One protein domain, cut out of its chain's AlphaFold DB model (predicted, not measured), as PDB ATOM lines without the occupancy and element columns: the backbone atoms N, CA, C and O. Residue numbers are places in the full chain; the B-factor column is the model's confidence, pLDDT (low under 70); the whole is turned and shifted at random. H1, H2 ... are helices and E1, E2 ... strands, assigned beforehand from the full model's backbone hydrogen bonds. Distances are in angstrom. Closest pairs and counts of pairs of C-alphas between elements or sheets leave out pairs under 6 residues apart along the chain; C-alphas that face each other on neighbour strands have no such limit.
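What this domain is: This is residues 2 to 151 of the 152 residues of the protein "Glucitol operon activator GutM" of Acetobacterium woodii (strain ATCC 29683 / DSM 1030 / JCM 2381 / KCTC 1655 / WB1) (UniProt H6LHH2). A small, twisted sheet of three strands has H1 over one face, while the first part of the long helix H3 packs on the opposite face, with H2 beside that first part. H3 then runs out of the body as an arm, residues 129 to 151 sticking out, and residues 96 to 110 stick out as a loop. The 150 printed residues hold three named helices and three named strands, in the order H1 E1 E2 E3 H2 H3, with the antiparallel sheet ordered E1 E2 E3; the class is mixed. The whole is loose, with a radius of gyration of the C-alphas of 19.7 A and spans of 68 by 46 by 33 A.

Where its parts are: E1 is residues 27 to 33, 20.3 A long, E2 residues 41 to 48, 23.1 A, and E3 residues 53 to 61, 23.4 A. H1, residues 2 to 22, begins at C-alpha 2 (183.505, 183.735, 116.116) and measures 31.2 A. H2 is residues 80 to 94, 20.8 A. H3, residues 116 to 149, measures 50.0 A and ends at C-alpha 149 (161.343, 133.065, 151.250).

How they stand to each other: The strands form a meander, each the antiparallel neighbour of the one before. N 29 and O 45 of the hairpin E1 and E2 are 2.8 A apart, and N 44 and O 58 of the hairpin E2 and E3 2.8 A, both within hydrogen-bond range. E3 bends by 57 degrees at residue 56. H1 is on the sheet over E2 and E3, at a height over the sheet of 12.0 A, and runs along the strands. The closest C-alphas of E1 and H3 are those of Gly 31 and Ala 120, 4.1 A. H2 and H3, a helical hairpin, touch through residues 117 to 121 of H3 alone, closest at the C-alphas of Ala 87 and Phe 118, 5.1 A; they run opposite ways at a shallow tilt of 34.6 degrees, only just short of steep. H1 is apart from H2 and H3. In H1, H2 and H3 every O i to N i+4 pair is within hydrogen-bond range.

The domain as a whole: The C-alphas farthest apart, of Leu 3 and Ser 151, are 70.2 A apart. The printed part has no cut; the links E3 to H2 and H2 to H3 are long. The mean pLDDT of the printed part is 75.7, with 42 residues under 70, among them residues 92 to 114.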
ATOM      1  N   CYS A   2     183.608 183.415 114.680       63.47
ATOM      2  CA  CYS A   2     183.505 183.735 116.116       63.47
ATOM      3  C   CYS A   2     182.133 184.293 116.559       63.47
ATOM      4  O   CYS A   2     181.683 184.024 117.671       63.47
ATOM      5  N   LEU A   3     181.427 185.021 115.683       64.12
ATOM      6  CA  LEU A   3     180.150 185.669 116.024       64.12
ATOM      7  C   LEU A   3     179.019 184.663 116.310       64.12
ATOM      8  O   LEU A   3     178.199 184.867 117.203       64.12
ATOM      9  N   GLN A   4     179.009 183.539 115.587       64.06
ATOM     10  CA  GLN A   4     178.011 182.481 115.757       64.06
ATOM     11  C   GLN A   4     178.193 181.730 117.092       64.06
ATOM     12  O   GLN A   4     177.211 181.316 117.712       64.06
ATOM     13  N   GLY A   5     179.433 181.625 117.584       73.06
ATOM     14  CA  GLY A   5     179.744 181.043 118.894       73.06
ATOM     15  C   GLY A   5     179.272 181.919 120.057       73.06
ATOM     16  O   GLY A   5     178.641 181.419 120.987       73.06
ATOM     17  N   LEU A   6     179.484 183.237 119.968       73.12
ATOM     18  CA  LEU A   6     179.063 184.178 121.010       73.12
ATOM     19  C   LEU A   6     177.535 184.189 121.184       73.12
ATOM     20  O   LEU A   6     177.027 184.100 122.300       73.12
ATOM     21  N   LEU A   7     176.792 184.208 120.076       69.38
ATOM     22  CA  LEU A   7     175.326 184.159 120.086       69.38
ATOM     23  C   LEU A   7     174.782 182.854 120.682       69.38
ATOM     24  O   LEU A   7     173.771 182.886 121.388       69.38
ATOM     25  N   THR A   8     175.461 181.732 120.428       73.38
ATOM     26  CA  THR A   8     175.105 180.416 120.978       73.38
ATOM     27  C   THR A   8     175.355 180.365 122.484       73.38
ATOM     28  O   THR A   8     174.508 179.882 123.233       73.38
ATOM     29  N   PHE A   9     176.468 180.934 122.953       80.94
ATOM     30  CA  PHE A   9     176.790 180.996 124.379       80.94
ATOM     31  C   PHE A   9     175.714 181.743 125.184       80.94
ATOM     32  O   PHE A   9     175.258 181.258 126.222       80.94
ATOM     33  N   PHE A  10     175.231 182.879 124.672       79.25
ATOM     34  CA  PHE A  10     174.123 183.605 125.299       79.25
ATOM     35  C   PHE A  10     172.815 182.798 125.318       79.25
ATOM     36  O   PHE A  10     172.104 182.825 126.325       79.25
ATOM     37  N   GLN A  11     172.510 182.039 124.257       72.94
ATOM     38  CA  GLN A  11     171.325 181.171 124.226       72.94
ATOM     39  C   GLN A  11     171.399 180.058 125.275       72.94
ATOM     40  O   GLN A  11     170.429 179.835 126.002       72.94
ATOM     41  N   VAL A  12     172.555 179.401 125.404       81.81
ATOM     42  CA  VAL A  12     172.761 178.338 126.399       81.81
ATOM     43  C   VAL A  12     172.636 178.894 127.814       81.81
ATOM     44  O   VAL A  12     171.908 178.325 128.624       81.81
ATOM     45  N   LYS A  13     173.263 180.040 128.105       83.38
ATOM     46  CA  LYS A  13     173.196 180.667 129.434       83.38
ATOM     47  C   LYS A  13     171.770 181.072 129.818       83.38
ATOM     48  O   LYS A  13     171.364 180.882 130.963       83.38
ATOM     49  N   ASN A  14     170.989 181.595 128.872       80.81
ATOM     50  CA  ASN A  14     169.581 181.923 129.110       80.81
ATOM     51  C   ASN A  14     168.735 180.668 129.370       80.81
ATOM     52  O   ASN A  14     167.899 180.682 130.270       80.81
ATOM     53  N   TYR A  15     168.972 179.581 128.629       82.75
ATOM     54  CA  TYR A  15     168.290 178.304 128.853       82.75
ATOM     55  C   TYR A  15     168.651 177.678 130.204       82.75
ATOM     56  O   TYR A  15     167.772 177.200 130.916       82.75
ATOM     57  N   GLN A  16     169.931 177.707 130.582       84.19
ATOM     58  CA  GLN A  16     170.393 177.201 131.875       84.19
ATOM     59  C   GLN A  16     169.749 177.964 133.031       84.19
ATOM     60  O   GLN A  16     169.168 177.332 133.904       84.19
ATOM     61  N   ARG A  17     169.736 179.303 132.981       84.62
ATOM     62  CA  ARG A  17     169.053 180.132 133.990       84.62
ATOM     63  C   ARG A  17     167.569 179.804 134.110       84.62
ATOM     64  O   ARG A  17     167.036 179.744 135.216       84.62
ATOM     65  N   ALA A  18     166.904 179.579 132.977       83.50
ATOM     66  CA  ALA A  18     165.513 179.156 132.961       83.50
ATOM     67  C   ALA A  18     165.351 177.801 133.664       83.50
ATOM     68  O   ALA A  18     164.611 177.694 134.638       83.50
ATOM     69  N   MET A  19     166.126 176.792 133.258       83.94
ATOM     70  CA  MET A  19     166.139 175.479 133.905       83.94
ATOM     71  C   MET A  19     166.405 175.555 135.408       83.94
ATOM     72  O   MET A  19     165.661 174.944 136.165       83.94
ATOM     73  N   GLU A  20     167.416 176.303 135.847       84.56
ATOM     74  CA  GLU A  20     167.751 176.473 137.265       84.56
ATOM     75  C   GLU A  20     166.599 177.095 138.048       84.56
ATOM     76  O   GLU A  20     166.280 176.630 139.136       84.56
ATOM     77  N   SER A  21     165.910 178.084 137.473       81.44
ATOM     78  CA  SER A  21     164.782 178.737 138.140       81.44
ATOM     79  C   SER A  21     163.559 177.830 138.337       81.44
ATOM     80  O   SER A  21     162.739 178.103 139.219       81.44
ATOM     81  N   LEU A  22     163.425 176.762 137.538       82.19
ATOM     82  CA  LEU A  22     162.372 175.751 137.685       82.19
ATOM     83  C   LEU A  22     162.863 174.469 138.387       82.19
ATOM     84  O   LEU A  22     162.047 173.697 138.893       82.19
ATOM     85  N   LYS A  23     164.177 174.228 138.439       78.50
ATOM     86  CA  LYS A  23     164.777 173.056 139.087       78.50
ATOM     87  C   LYS A  23     164.424 173.051 140.578       78.50
ATOM     88  O   LYS A  23     164.554 174.059 141.259       78.50
ATOM     89  N   GLY A  24     163.954 171.906 141.074       76.31
ATOM     90  CA  GLY A  24     163.558 171.726 142.479       76.31
ATOM     91  C   GLY A  24     162.124 172.147 142.821       76.31
ATOM     92  O   GLY A  24     161.688 171.893 143.936       76.31
ATOM     93  N   LYS A  25     161.363 172.728 141.882       77.62
ATOM     94  CA  LYS A  25     159.964 173.155 142.111       77.62
ATOM     95  C   LYS A  25     158.907 172.117 141.716       77.62
ATOM     96  O   LYS A  25     157.716 172.398 141.812       77.62
ATOM     97  N   GLY A  26     159.339 170.950 141.238       81.75
ATOM     98  CA  GLY A  26     158.463 169.863 140.807       81.75
ATOM     99  C   GLY A  26     158.973 169.140 139.562       81.75
ATOM    100  O   GLY A  26     160.128 169.287 139.153       81.75
ATOM    101  N   LEU A  27     158.083 168.365 138.946       86.69
ATOM    102  CA  LEU A  27     158.348 167.620 137.724       86.69
ATOM    103  C   LEU A  27     158.400 168.569 136.522       86.69
ATOM    104  O   LEU A  27     157.480 169.356 136.296       86.69
ATOM    105  N   LEU A  28     159.475 168.500 135.738       88.81
ATOM    106  CA  LEU A  28     159.701 169.427 134.630       88.81
ATOM    107  C   LEU A  28     159.231 168.851 133.295       88.81
ATOM    108  O   LEU A  28     159.610 167.751 132.901       88.81
ATOM    109  N   GLY A  29     158.435 169.635 132.573       87.44
ATOM    110  CA  GLY A  29     158.015 169.362 131.205       87.44
ATOM    111  C   GLY A  29     158.626 170.363 130.247       87.44
ATOM    112  O   GLY A  29     158.381 171.558 130.373       87.44
ATOM    113  N   VAL A  30     159.375 169.895 129.253       88.81
ATOM    114  CA  VAL A  30     159.950 170.769 128.224       88.81
ATOM    115  C   VAL A  30     159.292 170.484 126.885       88.81
ATOM    116  O   VAL A  30     159.126 169.334 126.482       88.81
ATOM    117  N   GLY A  31     158.925 171.547 126.180       85.56
ATOM    118  CA  GLY A  31     158.358 171.476 124.848       85.56
ATOM    119  C   GLY A  31     158.988 172.511 123.936       85.56
ATOM    120  O   GLY A  31     159.150 173.676 124.296       85.56
ATOM    121  N   PHE A  32     159.333 172.088 122.728       84.31
ATOM    122  CA  PHE A  32     159.966 172.945 121.738       84.31
ATOM    123  C   PHE A  32     159.183 172.903 120.437       84.31
ATOM    124  O   PHE A  32     158.691 171.865 119.996       84.31
ATOM    125  N   ARG A  33     159.094 174.047 119.775       79.50
ATOM    126  CA  ARG A  33     158.495 174.156 118.457       79.50
ATOM    127  C   ARG A  33     159.459 174.856 117.524       79.50
ATOM    128  O   ARG A  33     159.742 176.040 117.685       79.50
ATOM    129  N   ARG A  34     159.912 174.125 116.509       67.19
ATOM    130  CA  ARG A  34     160.629 174.698 115.370       67.19
ATOM    131  C   ARG A  34     159.600 175.277 114.407       67.19
ATOM    132  O   ARG A  34     158.767 174.545 113.874       67.19
ATOM    133  N   GLY A  35     159.598 176.593 114.243       61.66
ATOM    134  CA  GLY A  35     158.829 177.230 113.184       61.66
ATOM    135  C   GLY A  35     159.692 177.376 111.935       61.66
ATOM    136  O   GLY A  35     160.858 177.734 112.036       61.66
ATOM    137  N   VAL A  36     159.122 177.053 110.771       54.25
ATOM    138  CA  VAL A  36     159.788 177.220 109.463       54.25
ATOM    139  C   VAL A  36     159.690 178.677 108.979       54.25
ATOM    140  O   VAL A  36     160.615 179.180 108.363       54.25
ATOM    141  N   LEU A  37     158.581 179.362 109.300       49.62
ATOM    142  CA  LEU A  37     158.266 180.745 108.884       49.62
ATOM    143  C   LEU A  37     157.945 181.697 110.052       49.62
ATOM    144  O   LEU A  37     157.918 182.908 109.882       49.62
ATOM    145  N   LYS A  38     157.654 181.162 111.242       55.38
ATOM    146  CA  LYS A  38     157.405 181.940 112.469       55.38
ATOM    147  C   LYS A  38     158.493 181.588 113.474       55.38
ATOM    148  O   LYS A  38     158.923 180.438 113.485       55.38
ATOM    149  N   GLY A  39     158.921 182.545 114.300       65.38
ATOM    150  CA  GLY A  39     159.941 182.316 115.326       65.38
ATOM    151  C   GLY A  39     159.662 181.040 116.125       65.38
ATOM    152  O   GLY A  39     158.514 180.757 116.481       65.38
ATOM    153  N   GLY A  40     160.699 180.229 116.345       73.56
ATOM    154  CA  GLY A  40     160.575 179.038 117.178       73.56
ATOM    155  C   GLY A  40     160.191 179.396 118.612       73.56
ATOM    156  O   GLY A  40     160.308 180.545 119.031       73.56
ATOM    157  N   GLN A  41     159.686 178.418 119.352       81.69
ATOM    158  CA  GLN A  41     159.215 178.624 120.716       81.69
ATOM    159  C   GLN A  41     159.727 177.510 121.619       81.69
ATOM    160  O   GLN A  41     159.608 176.332 121.274       81.69
ATOM    161  N   ILE A  42     160.244 177.881 122.784       84.94
ATOM    162  CA  ILE A  42     160.602 176.960 123.861       84.94
ATOM    163  C   ILE A  42     159.671 177.241 125.033       84.94
ATOM    164  O   ILE A  42     159.427 178.391 125.387       84.94
ATOM    165  N   LEU A  43     159.121 176.183 125.611       87.44
ATOM    166  CA  LEU A  43     158.294 176.248 126.799       87.44
ATOM    167  C   LEU A  43     158.808 175.236 127.816       87.44
ATOM    168  O   LEU A  43     159.032 174.072 127.483       87.44
ATOM    169  N   ILE A  44     158.957 175.687 129.051       89.06
ATOM    170  CA  ILE A  44     159.333 174.883 130.203       89.06
ATOM    171  C   ILE A  44     158.207 175.027 131.229       89.06
ATOM    172  O   ILE A  44     157.809 176.135 131.579       89.06
ATOM    173  N   LEU A  45     157.671 173.902 131.680       90.00
ATOM    174  CA  LEU A  45     156.630 173.799 132.697       90.00
ATOM    175  C   LEU A  45     157.202 173.095 133.922       90.00
ATOM    176  O   LEU A  45     157.976 172.151 133.782       90.00
ATOM    177  N   SER A  46     156.777 173.518 135.106       90.31
ATOM    178  CA  SER A  46     157.008 172.824 136.369       90.31
ATOM    179  C   SER A  46     155.668 172.437 136.977       90.31
ATOM    180  O   SER A  46     154.819 173.292 137.236       90.31
ATOM    181  N   TYR A  47     155.480 171.136 137.155       89.38
ATOM    182  CA  TYR A  47     154.283 170.519 137.696       89.38
ATOM    183  C   TYR A  47     154.538 170.028 139.117       89.38
ATOM    184  O   TYR A  47     155.455 169.239 139.356       89.38
ATOM    185  N   ASP A  48     153.706 170.480 140.045       90.00
ATOM    186  CA  ASP A  48     153.733 170.037 141.428       90.00
ATOM    187  C   ASP A  48     152.830 168.809 141.591       90.00
ATOM    188  O   ASP A  48     151.621 168.867 141.350       90.00
ATOM    189  N   ARG A  49     153.426 167.680 141.992       81.94
ATOM    190  CA  ARG A  49     152.706 166.414 142.184       81.94
ATOM    191  C   ARG A  49     151.863 166.410 143.457       81.94
ATOM    192  O   ARG A  49     150.840 165.737 143.473       81.94
ATOM    193  N   SER A  50     152.276 167.147 144.485       81.88
ATOM    194  CA  SER A  50     151.567 167.222 145.764       81.88
ATOM    195  C   SER A  50     150.267 168.007 145.618       81.88
ATOM    196  O   SER A  50     149.242 167.613 146.163       81.88
ATOM    197  N   VAL A  51     150.300 169.096 144.844       81.88
ATOM    198  CA  VAL A  51     149.136 169.975 144.633       81.88
ATOM    199  C   VAL A  51     148.333 169.589 143.382       81.88
ATOM    200  O   VAL A  51     147.160 169.940 143.256       81.88
ATOM    201  N   GLY A  52     148.943 168.878 142.430       83.62
ATOM    202  CA  GLY A  52     148.308 168.513 141.160       83.62
ATOM    203  C   GLY A  52     148.155 169.689 140.188       83.62
ATOM    204  O   GLY A  52     147.273 169.689 139.323       83.62
ATOM    205  N   LYS A  53     148.988 170.723 140.347       88.75
ATOM    206  CA  LYS A  53     148.902 171.995 139.615       88.75
ATOM    207  C   LYS A  53     150.256 172.408 139.061       88.75
ATOM    208  O   LYS A  53     151.309 172.017 139.562       88.75
ATOM    209  N   ILE A  54     150.236 173.222 138.013       88.56
ATOM    210  CA  ILE A  54     151.450 173.838 137.481       88.56
ATOM    211  C   ILE A  54     151.893 174.951 138.428       88.56
ATOM    212  O   ILE A  54     151.174 175.924 138.623       88.56
ATOM    213  N   ASN A  55     153.081 174.815 139.007       88.06
ATOM    214  CA  ASN A  55     153.635 175.792 139.944       88.06
ATOM    215  C   ASN A  55     154.388 176.912 139.210       88.06
ATOM    216  O   ASN A  55     154.396 178.065 139.629       88.06
ATOM    217  N   ASN A  56     155.037 176.593 138.090       87.56
ATOM    218  CA  ASN A  56     155.797 177.591 137.346       87.56
ATOM    219  C   ASN A  56     155.837 177.285 135.849       87.56
ATOM    220  O   ASN A  56     155.823 176.124 135.433       87.56
ATOM    221  N   CYS A  57     155.917 178.328 135.030       87.25
ATOM    222  CA  CYS A  57     156.028 178.199 133.587       87.25
ATOM    223  C   CYS A  57     156.929 179.290 133.023       87.25
ATOM    224  O   CYS A  57     156.732 180.469 133.301       87.25
ATOM    225  N   GLN A  58     157.875 178.901 132.171       88.94
ATOM    226  CA  GLN A  58     158.685 179.828 131.401       88.94
ATOM    227  C   GLN A  58     158.559 179.569 129.908       88.94
ATOM    228  O   GLN A  58     158.641 178.439 129.427       88.94
ATOM    229  N   MET A  59     158.380 180.650 129.163       86.81
ATOM    230  CA  MET A  59     158.177 180.648 127.727       86.81
ATOM    231  C   MET A  59     159.183 181.582 127.068       86.81
ATOM    232  O   MET A  59     159.345 182.731 127.472       86.81
ATOM    233  N   MET A  60     159.807 181.111 125.999       84.69
ATOM    234  CA  MET A  60     160.603 181.927 125.094       84.69
ATOM    235  C   MET A  60     159.996 181.800 123.700       84.69
ATOM    236  O   MET A  60     159.881 180.699 123.159       84.69
ATOM    237  N   LYS A  61     159.539 182.922 123.146       77.19
ATOM    238  CA  LYS A  61     159.191 183.052 121.726       77.19
ATOM    239  C   LYS A  61     160.443 183.589 121.019       77.19
ATOM    240  O   LYS A  61     161.238 184.242 121.671       77.19
ATOM    241  N   GLY A  62     160.668 183.236 119.755       68.31
ATOM    242  CA  GLY A  62     161.884 183.620 119.027       68.31
ATOM    243  C   GLY A  62     163.123 182.792 119.411       68.31
ATOM    244  O   GLY A  62     163.327 182.433 120.565       68.31
ATOM    245  N   ILE A  63     163.958 182.446 118.422       61.69
ATOM    246  CA  ILE A  63     165.281 181.810 118.633       61.69
ATOM    247  C   ILE A  63     166.389 182.828 118.288       61.69
ATOM    248  O   ILE A  63     167.418 182.500 117.707       61.69
ATOM    249  N   THR A  64     166.161 184.109 118.572       57.62
ATOM    250  CA  THR A  64     167.173 185.164 118.435       57.62
ATOM    251  C   THR A  64     167.792 185.431 119.806       57.62
ATOM    252  O   THR A  64     167.108 185.381 120.826       57.62
ATOM    253  N   SER A  65     169.096 185.712 119.865       52.53
ATOM    254  CA  SER A  65     169.859 185.806 121.125       52.53
ATOM    255  C   SER A  65     169.467 186.966 122.059       52.53
ATOM    256  O   SER A  65     170.081 187.129 123.111       52.53
ATOM    257  N   PHE A  66     168.444 187.750 121.707       59.16
ATOM    258  CA  PHE A  66     167.898 188.844 122.515       59.16
ATOM    259  C   PHE A  66     166.577 188.505 123.215       59.16
ATOM    260  O   PHE A  66     166.199 189.205 124.157       59.16
ATOM    261  N   GLU A  67     165.877 187.444 122.805       64.25
ATOM    262  CA  GLU A  67     164.621 187.072 123.450       64.25
ATOM    263  C   GLU A  67     164.917 186.271 124.726       64.25
ATOM    264  O   GLU A  67     165.644 185.277 124.723       64.25
ATOM    265  N   ARG A  68     164.420 186.766 125.863       70.81
ATOM    266  CA  ARG A  68     164.599 186.140 127.180       70.81
ATOM    267  C   ARG A  68     163.409 185.240 127.492       70.81
ATOM    268  O   ARG A  68     162.293 185.502 127.041       70.81
ATOM    269  N   PHE A  69     163.636 184.220 128.317       80.44
ATOM    270  CA  PHE A  69     162.546 183.465 128.929       80.44
ATOM    271  C   PHE A  69     161.699 184.406 129.785       80.44
ATOM    272  O   PHE A  69     162.212 185.098 130.664       80.44
ATOM    273  N   LYS A  70     160.401 184.444 129.497       82.00
ATOM    274  CA  LYS A  70     159.400 185.173 130.272       82.00
ATOM    275  C   LYS A  70     158.577 184.170 131.062       82.00
ATOM    276  O   LYS A  70     158.212 183.120 130.528       82.00
ATOM    277  N   THR A  71     158.273 184.497 132.310       83.00
ATOM    278  CA  THR A  71     157.305 183.729 133.090       83.00
ATOM    279  C   THR A  71     155.942 183.836 132.413       83.00
ATOM    280  O   THR A  71     155.530 184.918 131.992       83.00
ATOM    281  N   ALA A  72     155.279 182.700 132.233       81.31
ATOM    282  CA  ALA A  72     153.957 182.632 131.636       81.31
ATOM    283  C   ALA A  72     152.936 182.282 132.721       81.31
ATOM    284  O   ALA A  72     152.490 181.140 132.826       81.31
ATOM    285  N   ASP A  73     152.556 183.295 133.502       80.38
ATOM    286  CA  ASP A  73     151.555 183.191 134.574       80.38
ATOM    287  C   ASP A  73     150.192 182.691 134.098       80.38
ATOM    288  O   ASP A  73     149.457 182.084 134.866       80.38
ATOM    289  N   ALA A  74     149.886 182.828 132.805       80.75
ATOM    290  CA  ALA A  74     148.661 182.301 132.205       80.75
ATOM    291  C   ALA A  74     148.468 180.782 132.399       80.75
ATOM    292  O   ALA A  74     147.356 180.289 132.220       80.75
ATOM    293  N   TYR A  75     149.536 180.041 132.716       82.88
ATOM    294  CA  TYR A  75     149.495 178.596 132.943       82.88
ATOM    295  C   TYR A  75     149.724 178.189 134.399       82.88
ATOM    296  O   TYR A  75     149.604 177.006 134.715       82.88
ATOM    297  N   ILE A  76     150.087 179.132 135.269       86.62
ATOM    298  CA  ILE A  76     150.392 178.862 136.673       86.62
ATOM    299  C   ILE A  76     149.077 178.676 137.438       86.62
ATOM    300  O   ILE A  76     148.102 179.385 137.213       86.62
ATOM    301  N   GLY A  77     149.029 177.678 138.319       85.50
ATOM    302  CA  GLY A  77     147.853 177.331 139.118       85.50
ATOM    303  C   GLY A  77     146.816 176.459 138.404       85.50
ATOM    304  O   GLY A  77     145.899 175.967 139.060       85.50
ATOM    305  N   LEU A  78     146.971 176.214 137.101       86.69
ATOM    306  CA  LEU A  78     146.082 175.332 136.346       86.69
ATOM    307  C   LEU A  78     146.416 173.855 136.571       86.69
ATOM    308  O   LEU A  78     147.578 173.475 136.768       86.69
ATOM    309  N   SER A  79     145.396 173.007 136.471       87.94
ATOM    310  CA  SER A  79     145.571 171.556 136.464       87.94
ATOM    311  C   SER A  79     146.101 171.056 135.115       87.94
ATOM    312  O   SER A  79     145.921 171.685 134.067       87.94
ATOM    313  N   LEU A  80     146.734 169.876 135.119       84.69
ATOM    314  CA  LEU A  80     147.333 169.283 133.916       84.69
ATOM    315  C   LEU A  80     146.314 169.123 132.769       84.69
ATOM    316  O   LEU A  80     146.637 169.391 131.609       84.69
ATOM    317  N   ASP A  81     145.067 168.767 133.088       84.06
ATOM    318  CA  ASP A  81     143.969 168.648 132.121       84.06
ATOM    319  C   ASP A  81     143.543 169.981 131.499       84.06
ATOM    320  O   ASP A  81     143.269 170.055 130.297       84.06
ATOM    321  N   GLU A  82     143.505 171.056 132.282       85.44
ATOM    322  CA  GLU A  82     143.165 172.390 131.781       85.44
ATOM    323  C   GLU A  82     144.240 172.887 130.822       85.44
ATOM    324  O   GLU A  82     143.951 173.322 129.704       85.44
ATOM    325  N   VAL A  83     145.502 172.711 131.210       85.44
ATOM    326  CA  VAL A  83     146.657 173.089 130.393       85.44
ATOM    327  C   VAL A  83     146.692 172.256 129.116       85.44
ATOM    328  O   VAL A  83     146.994 172.774 128.043       85.44
ATOM    329  N   ARG A  84     146.294 170.981 129.180       83.19
ATOM    330  CA  ARG A  84     146.128 170.125 128.002       83.19
ATOM    331  C   ARG A  84     145.044 170.643 127.057       83.19
ATOM    332  O   ARG A  84     145.267 170.665 125.843       83.19
ATOM    333  N   LYS A  85     143.888 171.076 127.573       82.12
ATOM    334  CA  LYS A  85     142.817 171.686 126.762       82.12
ATOM    335  C   LYS A  85     143.296 172.983 126.105       82.12
ATOM    336  O   LYS A  85     143.113 173.153 124.896       82.12
ATOM    337  N   LEU A  86     143.983 173.842 126.858       83.19
ATOM    338  CA  LEU A  86     144.594 175.069 126.340       83.19
ATOM    339  C   LEU A  86     145.644 174.769 125.268       83.19
ATOM    340  O   LEU A  86     145.616 175.384 124.206       83.19
ATOM    341  N   ALA A  87     146.491 173.757 125.469       81.06
ATOM    342  CA  ALA A  87     147.478 173.316 124.486       81.06
ATOM    343  C   ALA A  87     146.843 172.907 123.157       81.06
ATOM    344  O   ALA A  87     147.359 173.238 122.089       81.06
ATOM    345  N   ILE A  88     145.710 172.205 123.209       78.19
ATOM    346  CA  ILE A  88     144.955 171.817 122.013       78.19
ATOM    347  C   ILE A  88     144.356 173.055 121.334       78.19
ATOM    348  O   ILE A  88     144.359 173.143 120.103       78.19
ATOM    349  N   LEU A  89     143.847 174.015 122.109       76.81
ATOM    350  CA  LEU A  89     143.264 175.245 121.580       76.81
ATOM    351  C   LEU A  89     144.319 176.151 120.929       76.81
ATOM    352  O   LEU A  89     144.091 176.666 119.833       76.81
ATOM    353  N   GLU A  90     145.481 176.313 121.564       74.12
ATOM    354  CA  GLU A  90     146.622 177.030 120.996       74.12
ATOM    355  C   GLU A  90     147.086 176.369 119.700       74.12
ATOM    356  O   GLU A  90     147.230 177.045 118.682       74.12
ATOM    357  N   ASP A  91     147.231 175.041 119.696       71.38
ATOM    358  CA  ASP A  91     147.611 174.305 118.493       71.38
ATOM    359  C   ASP A  91     146.615 174.549 117.351       71.38
ATOM    360  O   ASP A  91     147.023 174.857 116.231       71.38
ATOM    361  N   ARG A  92     145.306 174.524 117.646       67.88
ATOM    362  CA  ARG A  92     144.243 174.835 116.675       67.88
ATOM    363  C   ARG A  92     144.350 176.256 116.124       67.88
ATOM    364  O   ARG A  92     144.242 176.426 114.912       67.88
ATOM    365  N   LYS A  93     144.564 177.267 116.976       66.94
ATOM    366  CA  LYS A  93     144.708 178.674 116.548       66.94
ATOM    367  C   LYS A  93     145.913 178.861 115.632       66.94
ATOM    368  O   LYS A  93     145.845 179.612 114.662       66.94
ATOM    369  N   ILE A  94     146.996 178.152 115.921       63.88
ATOM    370  CA  ILE A  94     148.248 178.265 115.185       63.88
ATOM    371  C   ILE A  94     148.207 177.472 113.860       63.88
ATOM    372  O   ILE A  94     148.734 177.945 112.853       63.88
ATOM    373  N   ASN A  95     147.553 176.306 113.824       61.66
ATOM    374  CA  ASN A  95     147.389 175.472 112.622       61.66
ATOM    375  C   ASN A  95     146.163 175.836 111.758       61.66
ATOM    376  O   ASN A  95     145.837 175.069 110.850       61.66
ATOM    377  N   LYS A  96     145.495 176.981 111.987       53.38
ATOM    378  CA  LYS A  96     144.308 177.415 111.215       53.38
ATOM    379  C   LYS A  96     144.424 177.221 109.683       53.38
ATOM    380  O   LYS A  96     143.476 176.680 109.123       53.38
ATOM    381  N   PRO A  97     145.548 177.516 108.989       47.84
ATOM    382  CA  PRO A  97     145.629 177.285 107.539       47.84
ATOM    383  C   PRO A  97     145.949 175.831 107.126       47.84
ATOM    384  O   PRO A  97     145.819 175.486 105.957       47.84
ATOM    385  N   ALA A  98     146.356 174.945 108.043       50.03
ATOM    386  CA  ALA A  98     146.768 173.573 107.710       50.03
ATOM    387  C   ALA A  98     145.648 172.524 107.851       50.03
ATOM    388  O   ALA A  98     145.875 171.351 107.536       50.03
ATOM    389  N   LYS A  99     144.468 172.918 108.353       46.09
ATOM    390  CA  LYS A  99     143.327 172.013 108.559       46.09
ATOM    391  C   LYS A  99     142.388 171.885 107.365       46.09
ATOM    392  O   LYS A  99     141.882 170.783 107.182       46.09
ATOM    393  N   ILE A 100     142.245 172.910 106.517       47.59
ATOM    394  CA  ILE A 100     141.367 172.827 105.330       47.59
ATOM    395  C   ILE A 100     141.761 171.635 104.434       47.59
ATOM    396  O   ILE A 100     140.902 170.995 103.846       47.59
ATOM    397  N   LYS A 101     143.046 171.240 104.411       45.69
ATOM    398  CA  LYS A 101     143.516 170.060 103.658       45.69
ATOM    399  C   LYS A 101     143.624 168.747 104.451       45.69
ATOM    400  O   LYS A 101     143.893 167.720 103.844       45.69
ATOM    401  N   LYS A 102     143.484 168.742 105.784       46.62
ATOM    402  CA  LYS A 102     143.764 167.549 106.621       46.62
ATOM    403  C   LYS A 102     142.549 166.916 107.275       46.62
ATOM    404  O   LYS A 102     142.675 165.805 107.778       46.62
ATOM    405  N   GLU A 103     141.402 167.583 107.268       46.62
ATOM    406  CA  GLU A 103     140.158 166.975 107.753       46.62
ATOM    407  C   GLU A 103     139.716 165.781 106.880       46.62
ATOM    408  O   GLU A 103     138.993 164.914 107.348       46.62
ATOM    409  N   ILE A 104     140.269 165.660 105.666       49.53
ATOM    410  CA  ILE A 104     140.027 164.554 104.726       49.53
ATOM    411  C   ILE A 104     140.853 163.292 105.063       49.53
ATOM    412  O   ILE A 104     140.542 162.207 104.586       49.53
ATOM    413  N   THR A 105     141.903 163.363 105.896       45.66
ATOM    414  CA  THR A 105     142.773 162.194 106.139       45.66
ATOM    415  C   THR A 105     142.912 161.888 107.625       45.66
ATOM    416  O   THR A 105     143.636 162.556 108.365       45.66
ATOM    417  N   ASN A 106     142.238 160.815 108.040       48.66
ATOM    418  CA  ASN A 106     142.325 160.147 109.336       48.66
ATOM    419  C   ASN A 106     143.769 159.684 109.642       48.66
ATOM    420  O   ASN A 106     144.124 158.519 109.490       48.66
ATOM    421  N   LYS A 107     144.660 160.608 110.022       44.81
ATOM    422  CA  LYS A 107     146.017 160.283 110.483       44.81
ATOM    423  C   LYS A 107     146.405 161.209 111.631       44.81
ATOM    424  O   LYS A 107     146.433 162.431 111.480       44.81
ATOM    425  N   LYS A 108     146.710 160.622 112.799       47.16
ATOM    426  CA  LYS A 108     147.178 161.339 114.001       47.16
ATOM    427  C   LYS A 108     148.279 162.329 113.603       47.16
ATOM    428  O   LYS A 108     149.307 161.927 113.066       47.16
ATOM    429  N   VAL A 109     148.072 163.619 113.879       51.81
ATOM    430  CA  VAL A 109     149.043 164.672 113.541       51.81
ATOM    431  C   VAL A 109     150.407 164.333 114.171       51.81
ATOM    432  O   VAL A 109     150.443 164.121 115.396       51.81
ATOM    433  N   PRO A 110     151.507 164.274 113.385       45.66
ATOM    434  CA  PRO A 110     152.833 163.925 113.891       45.66
ATOM    435  C   PRO A 110     153.281 164.922 114.965       45.66
ATOM    436  O   PRO A 110     153.020 166.121 114.859       45.66
ATOM    437  N   LEU A 111     153.952 164.414 116.004       48.19
ATOM    438  CA  LEU A 111     154.315 165.144 117.230       48.19
ATOM    439  C   LEU A 111     155.085 166.449 116.955       48.19
ATOM    440  O   LEU A 111     154.869 167.439 117.641       48.19
ATOM    441  N   GLN A 112     155.896 166.472 115.894       49.94
ATOM    442  CA  GLN A 112     156.698 167.626 115.471       49.94
ATOM    443  C   GLN A 112     155.870 168.825 114.972       49.94
ATOM    444  O   GLN A 112     156.387 169.936 114.887       49.94
ATOM    445  N   LYS A 113     154.584 168.626 114.644       52.84
ATOM    446  CA  LYS A 113     153.665 169.701 114.228       52.84
ATOM    447  C   LYS A 113     152.810 170.241 115.379       52.84
ATOM    448  O   LYS A 113     151.976 171.104 115.114       52.84
ATOM    449  N   ARG A 114     152.993 169.731 116.607       64.06
ATOM    450  CA  ARG A 114     152.229 170.142 117.793       64.06
ATOM    451  C   ARG A 114     152.909 171.291 118.541       64.06
ATOM    452  O   ARG A 114     154.137 171.381 118.569       64.06
ATOM    453  N   GLY A 115     152.106 172.148 119.164       74.94
ATOM    454  CA  GLY A 115     152.536 173.277 119.984       74.94
ATOM    455  C   GLY A 115     153.509 172.885 121.098       74.94
ATOM    456  O   GLY A 115     153.468 171.763 121.608       74.94
ATOM    457  N   ALA A 116     154.372 173.826 121.493       83.12
ATOM    458  CA  ALA A 116     155.341 173.627 122.574       83.12
ATOM    459  C   ALA A 116     154.645 173.226 123.891       83.12
ATOM    460  O   ALA A 116     155.088 172.296 124.556       83.12
ATOM    461  N   LEU A 117     153.490 173.830 124.197       83.94
ATOM    462  CA  LEU A 117     152.678 173.501 125.374       83.94
ATOM    463  C   LEU A 117     152.236 172.033 125.395       83.94
ATOM    464  O   LEU A 117     152.367 171.354 126.409       83.94
ATOM    465  N   PHE A 118     151.802 171.502 124.250       84.25
ATOM    466  CA  PHE A 118     151.369 170.110 124.152       84.25
ATOM    467  C   PHE A 118     152.518 169.132 124.427       84.25
ATOM    468  O   PHE A 118     152.325 168.104 125.074       84.25
ATOM    469  N   GLN A 119     153.711 169.435 123.914       85.56
ATOM    470  CA  GLN A 119     154.885 168.589 124.119       85.56
ATOM    471  C   GLN A 119     155.337 168.602 125.580       85.56
ATOM    472  O   GLN A 119     155.606 167.536 126.125       85.56
ATOM    473  N   ALA A 120     155.332 169.774 126.219       87.56
ATOM    474  CA  ALA A 120     155.698 169.918 127.622       87.56
ATOM    475  C   ALA A 120     154.740 169.146 128.551       87.56
ATOM    476  O   ALA A 120     155.197 168.372 129.389       87.56
ATOM    477  N   VAL A 121     153.421 169.262 128.340       87.31
ATOM    478  CA  VAL A 121     152.408 168.485 129.085       87.31
ATOM    479  C   VAL A 121     152.590 166.984 128.863       87.31
ATOM    480  O   VAL A 121     152.621 166.208 129.813       87.31
ATOM    481  N   LYS A 122     152.779 166.559 127.608       87.50
ATOM    482  CA  LYS A 122     152.988 165.143 127.288       87.50
ATOM    483  C   LYS A 122     154.258 164.582 127.939       87.50
ATOM    484  O   LYS A 122     154.280 163.407 128.310       87.50
ATOM    485  N   ALA A 123     155.318 165.384 128.037       87.50
ATOM    486  CA  ALA A 123     156.546 164.984 128.710       87.50
ATOM    487  C   ALA A 123     156.275 164.685 130.193       87.50
ATOM    488  O   ALA A 123     156.633 163.604 130.653       87.50
ATOM    489  N   ILE A 124     155.549 165.568 130.887       87.44
ATOM    490  CA  ILE A 124     155.131 165.385 132.290       87.44
ATOM    491  C   ILE A 124     154.329 164.087 132.452       87.44
ATOM    492  O   ILE A 124     154.710 163.232 133.243       87.44
ATOM    493  N   ASP A 125     153.295 163.883 131.631       87.25
ATOM    494  CA  ASP A 125     152.486 162.649 131.596       87.25
ATOM    495  C   ASP A 125     153.347 161.379 131.467       87.25
ATOM    496  O   ASP A 125     153.115 160.355 132.112       87.25
ATOM    497  N   THR A 126     154.351 161.438 130.591       86.38
ATOM    498  CA  THR A 126     155.237 160.301 130.321       86.38
ATOM    499  C   THR A 126     156.142 160.013 131.515       86.38
ATOM    500  O   THR A 126     156.378 158.846 131.826       86.38
ATOM    501  N   HIS A 127     156.627 161.053 132.195       85.75
ATOM    502  CA  HIS A 127     157.431 160.902 133.402       85.75
ATOM    503  C   HIS A 127     156.621 160.305 134.553       85.75
ATOM    504  O   HIS A 127     157.060 159.302 135.112       85.75
ATOM    505  N   ILE A 128     155.408 160.811 134.803       86.06
ATOM    506  CA  ILE A 128     154.514 160.283 135.845       86.06
ATOM    507  C   ILE A 128     154.289 158.778 135.641       86.06
ATOM    508  O   ILE A 128     154.531 157.982 136.547       86.06
ATOM    509  N   LYS A 129     153.935 158.366 134.416       86.88
ATOM    510  CA  LYS A 129     153.713 156.948 134.086       86.88
ATOM    511  C   LYS A 129     154.966 156.091 134.209       86.88
ATOM    512  O   LYS A 129     154.867 154.896 134.484       86.88
ATOM    513  N   LYS A 130     156.144 156.653 133.926       86.62
ATOM    514  CA  LYS A 130     157.412 155.925 134.036       86.62
ATOM    515  C   LYS A 130     157.758 155.672 135.501       86.62
ATOM    516  O   LYS A 130     158.119 154.548 135.830       86.62
ATOM    517  N   GLU A 131     157.580 156.674 136.357       82.56
ATOM    518  CA  GLU A 131     157.773 156.546 137.804       82.56
ATOM    519  C   GLU A 131     156.798 155.531 138.420       82.56
ATOM    520  O   GLU A 131     157.206 154.687 139.210       82.56
ATOM    521  N   GLU A 132     155.520 155.553 138.028       85.06
ATOM    522  CA  GLU A 132     154.521 154.577 138.499       85.06
ATOM    523  C   GLU A 132     154.881 153.140 138.112       85.06
ATOM    524  O   GLU A 132     154.754 152.222 138.917       85.06
ATOM    525  N   ARG A 133     155.373 152.936 136.885       86.19
ATOM    526  CA  ARG A 133     155.823 151.613 136.432       86.19
ATOM    527  C   ARG A 133     157.028 151.114 137.215       86.19
ATOM    528  O   ARG A 133     157.100 149.916 137.458       86.19
ATOM    529  N   GLN A 134     157.954 152.001 137.574       86.69
ATOM    530  CA  GLN A 134     159.125 151.641 138.374       86.69
ATOM    531  C   GLN A 134     158.705 151.195 139.774       86.69
ATOM    532  O   GLN A 134     159.059 150.090 140.167       86.69
ATOM    533  N   LYS A 135     157.842 151.967 140.449       87.75
ATOM    534  CA  LYS A 135     157.300 151.592 141.766       87.75
ATOM    535  C   LYS A 135     156.562 150.255 141.731       87.75
ATOM    536  O   LYS A 135     156.870 149.368 142.512       87.75
ATOM    537  N   LEU A 136     155.687 150.061 140.742       85.50
ATOM    538  CA  LEU A 136     154.955 148.805 140.588       85.50
ATOM    539  C   LEU A 136     155.887 147.610 140.330       85.50
ATOM    540  O   LEU A 136     155.603 146.491 140.754       85.50
ATOM    541  N   GLN A 137     156.973 147.813 139.580       87.31
ATOM    542  CA  GLN A 137     157.970 146.769 139.338       87.31
ATOM    543  C   GLN A 137     158.775 146.450 140.599       87.31
ATOM    544  O   GLN A 137     159.032 145.276 140.851       87.31
ATOM    545  N   GLU A 138     159.134 147.461 141.387       88.06
ATOM    546  CA  GLU A 138     159.811 147.303 142.677       88.06
ATOM    547  C   GLU A 138     158.919 146.573 143.687       88.06
ATOM    548  O   GLU A 138     159.353 145.576 144.255       88.06
ATOM    549  N   GLU A 139     157.650 146.968 143.828       88.56
ATOM    550  CA  GLU A 139     156.677 146.296 144.701       88.56
ATOM    551  C   GLU A 139     156.475 144.829 144.304       88.56
ATOM    552  O   GLU A 139     156.501 143.937 145.149       88.56
ATOM    553  N   LYS A 140     156.340 144.543 143.002       88.06
ATOM    554  CA  LYS A 140     156.225 143.159 142.509       88.06
ATOM    555  C   LYS A 140     157.496 142.347 142.724       88.06
ATOM    556  O   LYS A 140     157.406 141.135 142.906       88.06
ATOM    557  N   ARG A 141     158.672 142.976 142.652       86.62
ATOM    558  CA  ARG A 141     159.948 142.311 142.926       86.62
ATOM    559  C   ARG A 141     160.051 141.950 144.407       86.62
ATOM    560  O   ARG A 141     160.302 140.789 144.700       86.62
ATOM    561  N   GLN A 142     159.732 142.891 145.294       86.12
ATOM    562  CA  GLN A 142     159.716 142.672 146.742       86.12
ATOM    563  C   GLN A 142     158.706 141.589 147.143       86.12
ATOM    564  O   GLN A 142     159.044 140.687 147.901       86.12
ATOM    565  N   GLN A 143     157.491 141.605 146.579       85.62
ATOM    566  CA  GLN A 143     156.484 140.564 146.834       85.62
ATOM    567  C   GLN A 143     156.934 139.173 146.365       85.62
ATOM    568  O   GLN A 143     156.630 138.181 147.019       85.62
ATOM    569  N   ARG A 144     157.669 139.080 145.249       82.19
ATOM    570  CA  ARG A 144     158.237 137.808 144.770       82.19
ATOM    571  C   ARG A 144     159.386 137.313 145.644       82.19
ATOM    572  O   ARG A 144     159.494 136.111 145.851       82.19
ATOM    573  N   GLU A 145     160.227 138.219 146.135       82.00
ATOM    574  CA  GLU A 145     161.325 137.898 147.054       82.00
ATOM    575  C   GLU A 145     160.782 137.400 148.408       82.00
ATOM    576  O   GLU A 145     161.278 136.405 148.929       82.00
ATOM    577  N   LEU A 146     159.705 138.007 148.924       78.31
ATOM    578  CA  LEU A 146     159.014 137.571 150.147       78.31
ATOM    579  C   LEU A 146     158.301 136.217 149.973       78.31
ATOM    580  O   LEU A 146     158.521 135.310 150.768       78.31
ATOM    581  N   ALA A 147     157.530 136.030 148.894       77.12
ATOM    582  CA  ALA A 147     156.826 134.766 148.636       77.12
ATOM    583  C   ALA A 147     157.776 133.580 148.363       77.12
ATOM    584  O   ALA A 147     157.442 132.428 148.644       77.12
ATOM    585  N   GLY A 148     158.966 133.850 147.813       71.56
ATOM    586  CA  GLY A 148     160.017 132.845 147.637       71.56
ATOM    587  C   GLY A 148     160.709 132.447 148.944       71.56
ATOM    588  O   GLY A 148     161.159 131.313 149.055       71.56
ATOM    589  N   ALA A 149     160.764 133.343 149.935       62.31
ATOM    590  CA  ALA A 149     161.343 133.065 151.250       62.31
ATOM    591  C   ALA A 149     160.394 132.276 152.171       62.31
ATOM    592  O   ALA A 149     160.865 131.519 153.009       62.31
ATOM    593  N   GLU A 150     159.074 132.410 151.999       59.34
ATOM    594  CA  GLU A 150     158.058 131.660 152.764       59.34
ATOM    595  C   GLU A 150     157.815 130.229 152.240       59.34
ATOM    596  O   GLU A 150     157.110 129.450 152.875       59.34
ATOM    597  N   SER A 151     158.385 129.876 151.080       59.25
ATOM    598  CA  SER A 151     158.238 128.552 150.448       59.25
ATOM    599  C   SER A 151     159.433 127.610 150.684       59.25
ATOM    600  O   SER A 151     159.468 126.531 150.088       59.25
TER     601      SER A 151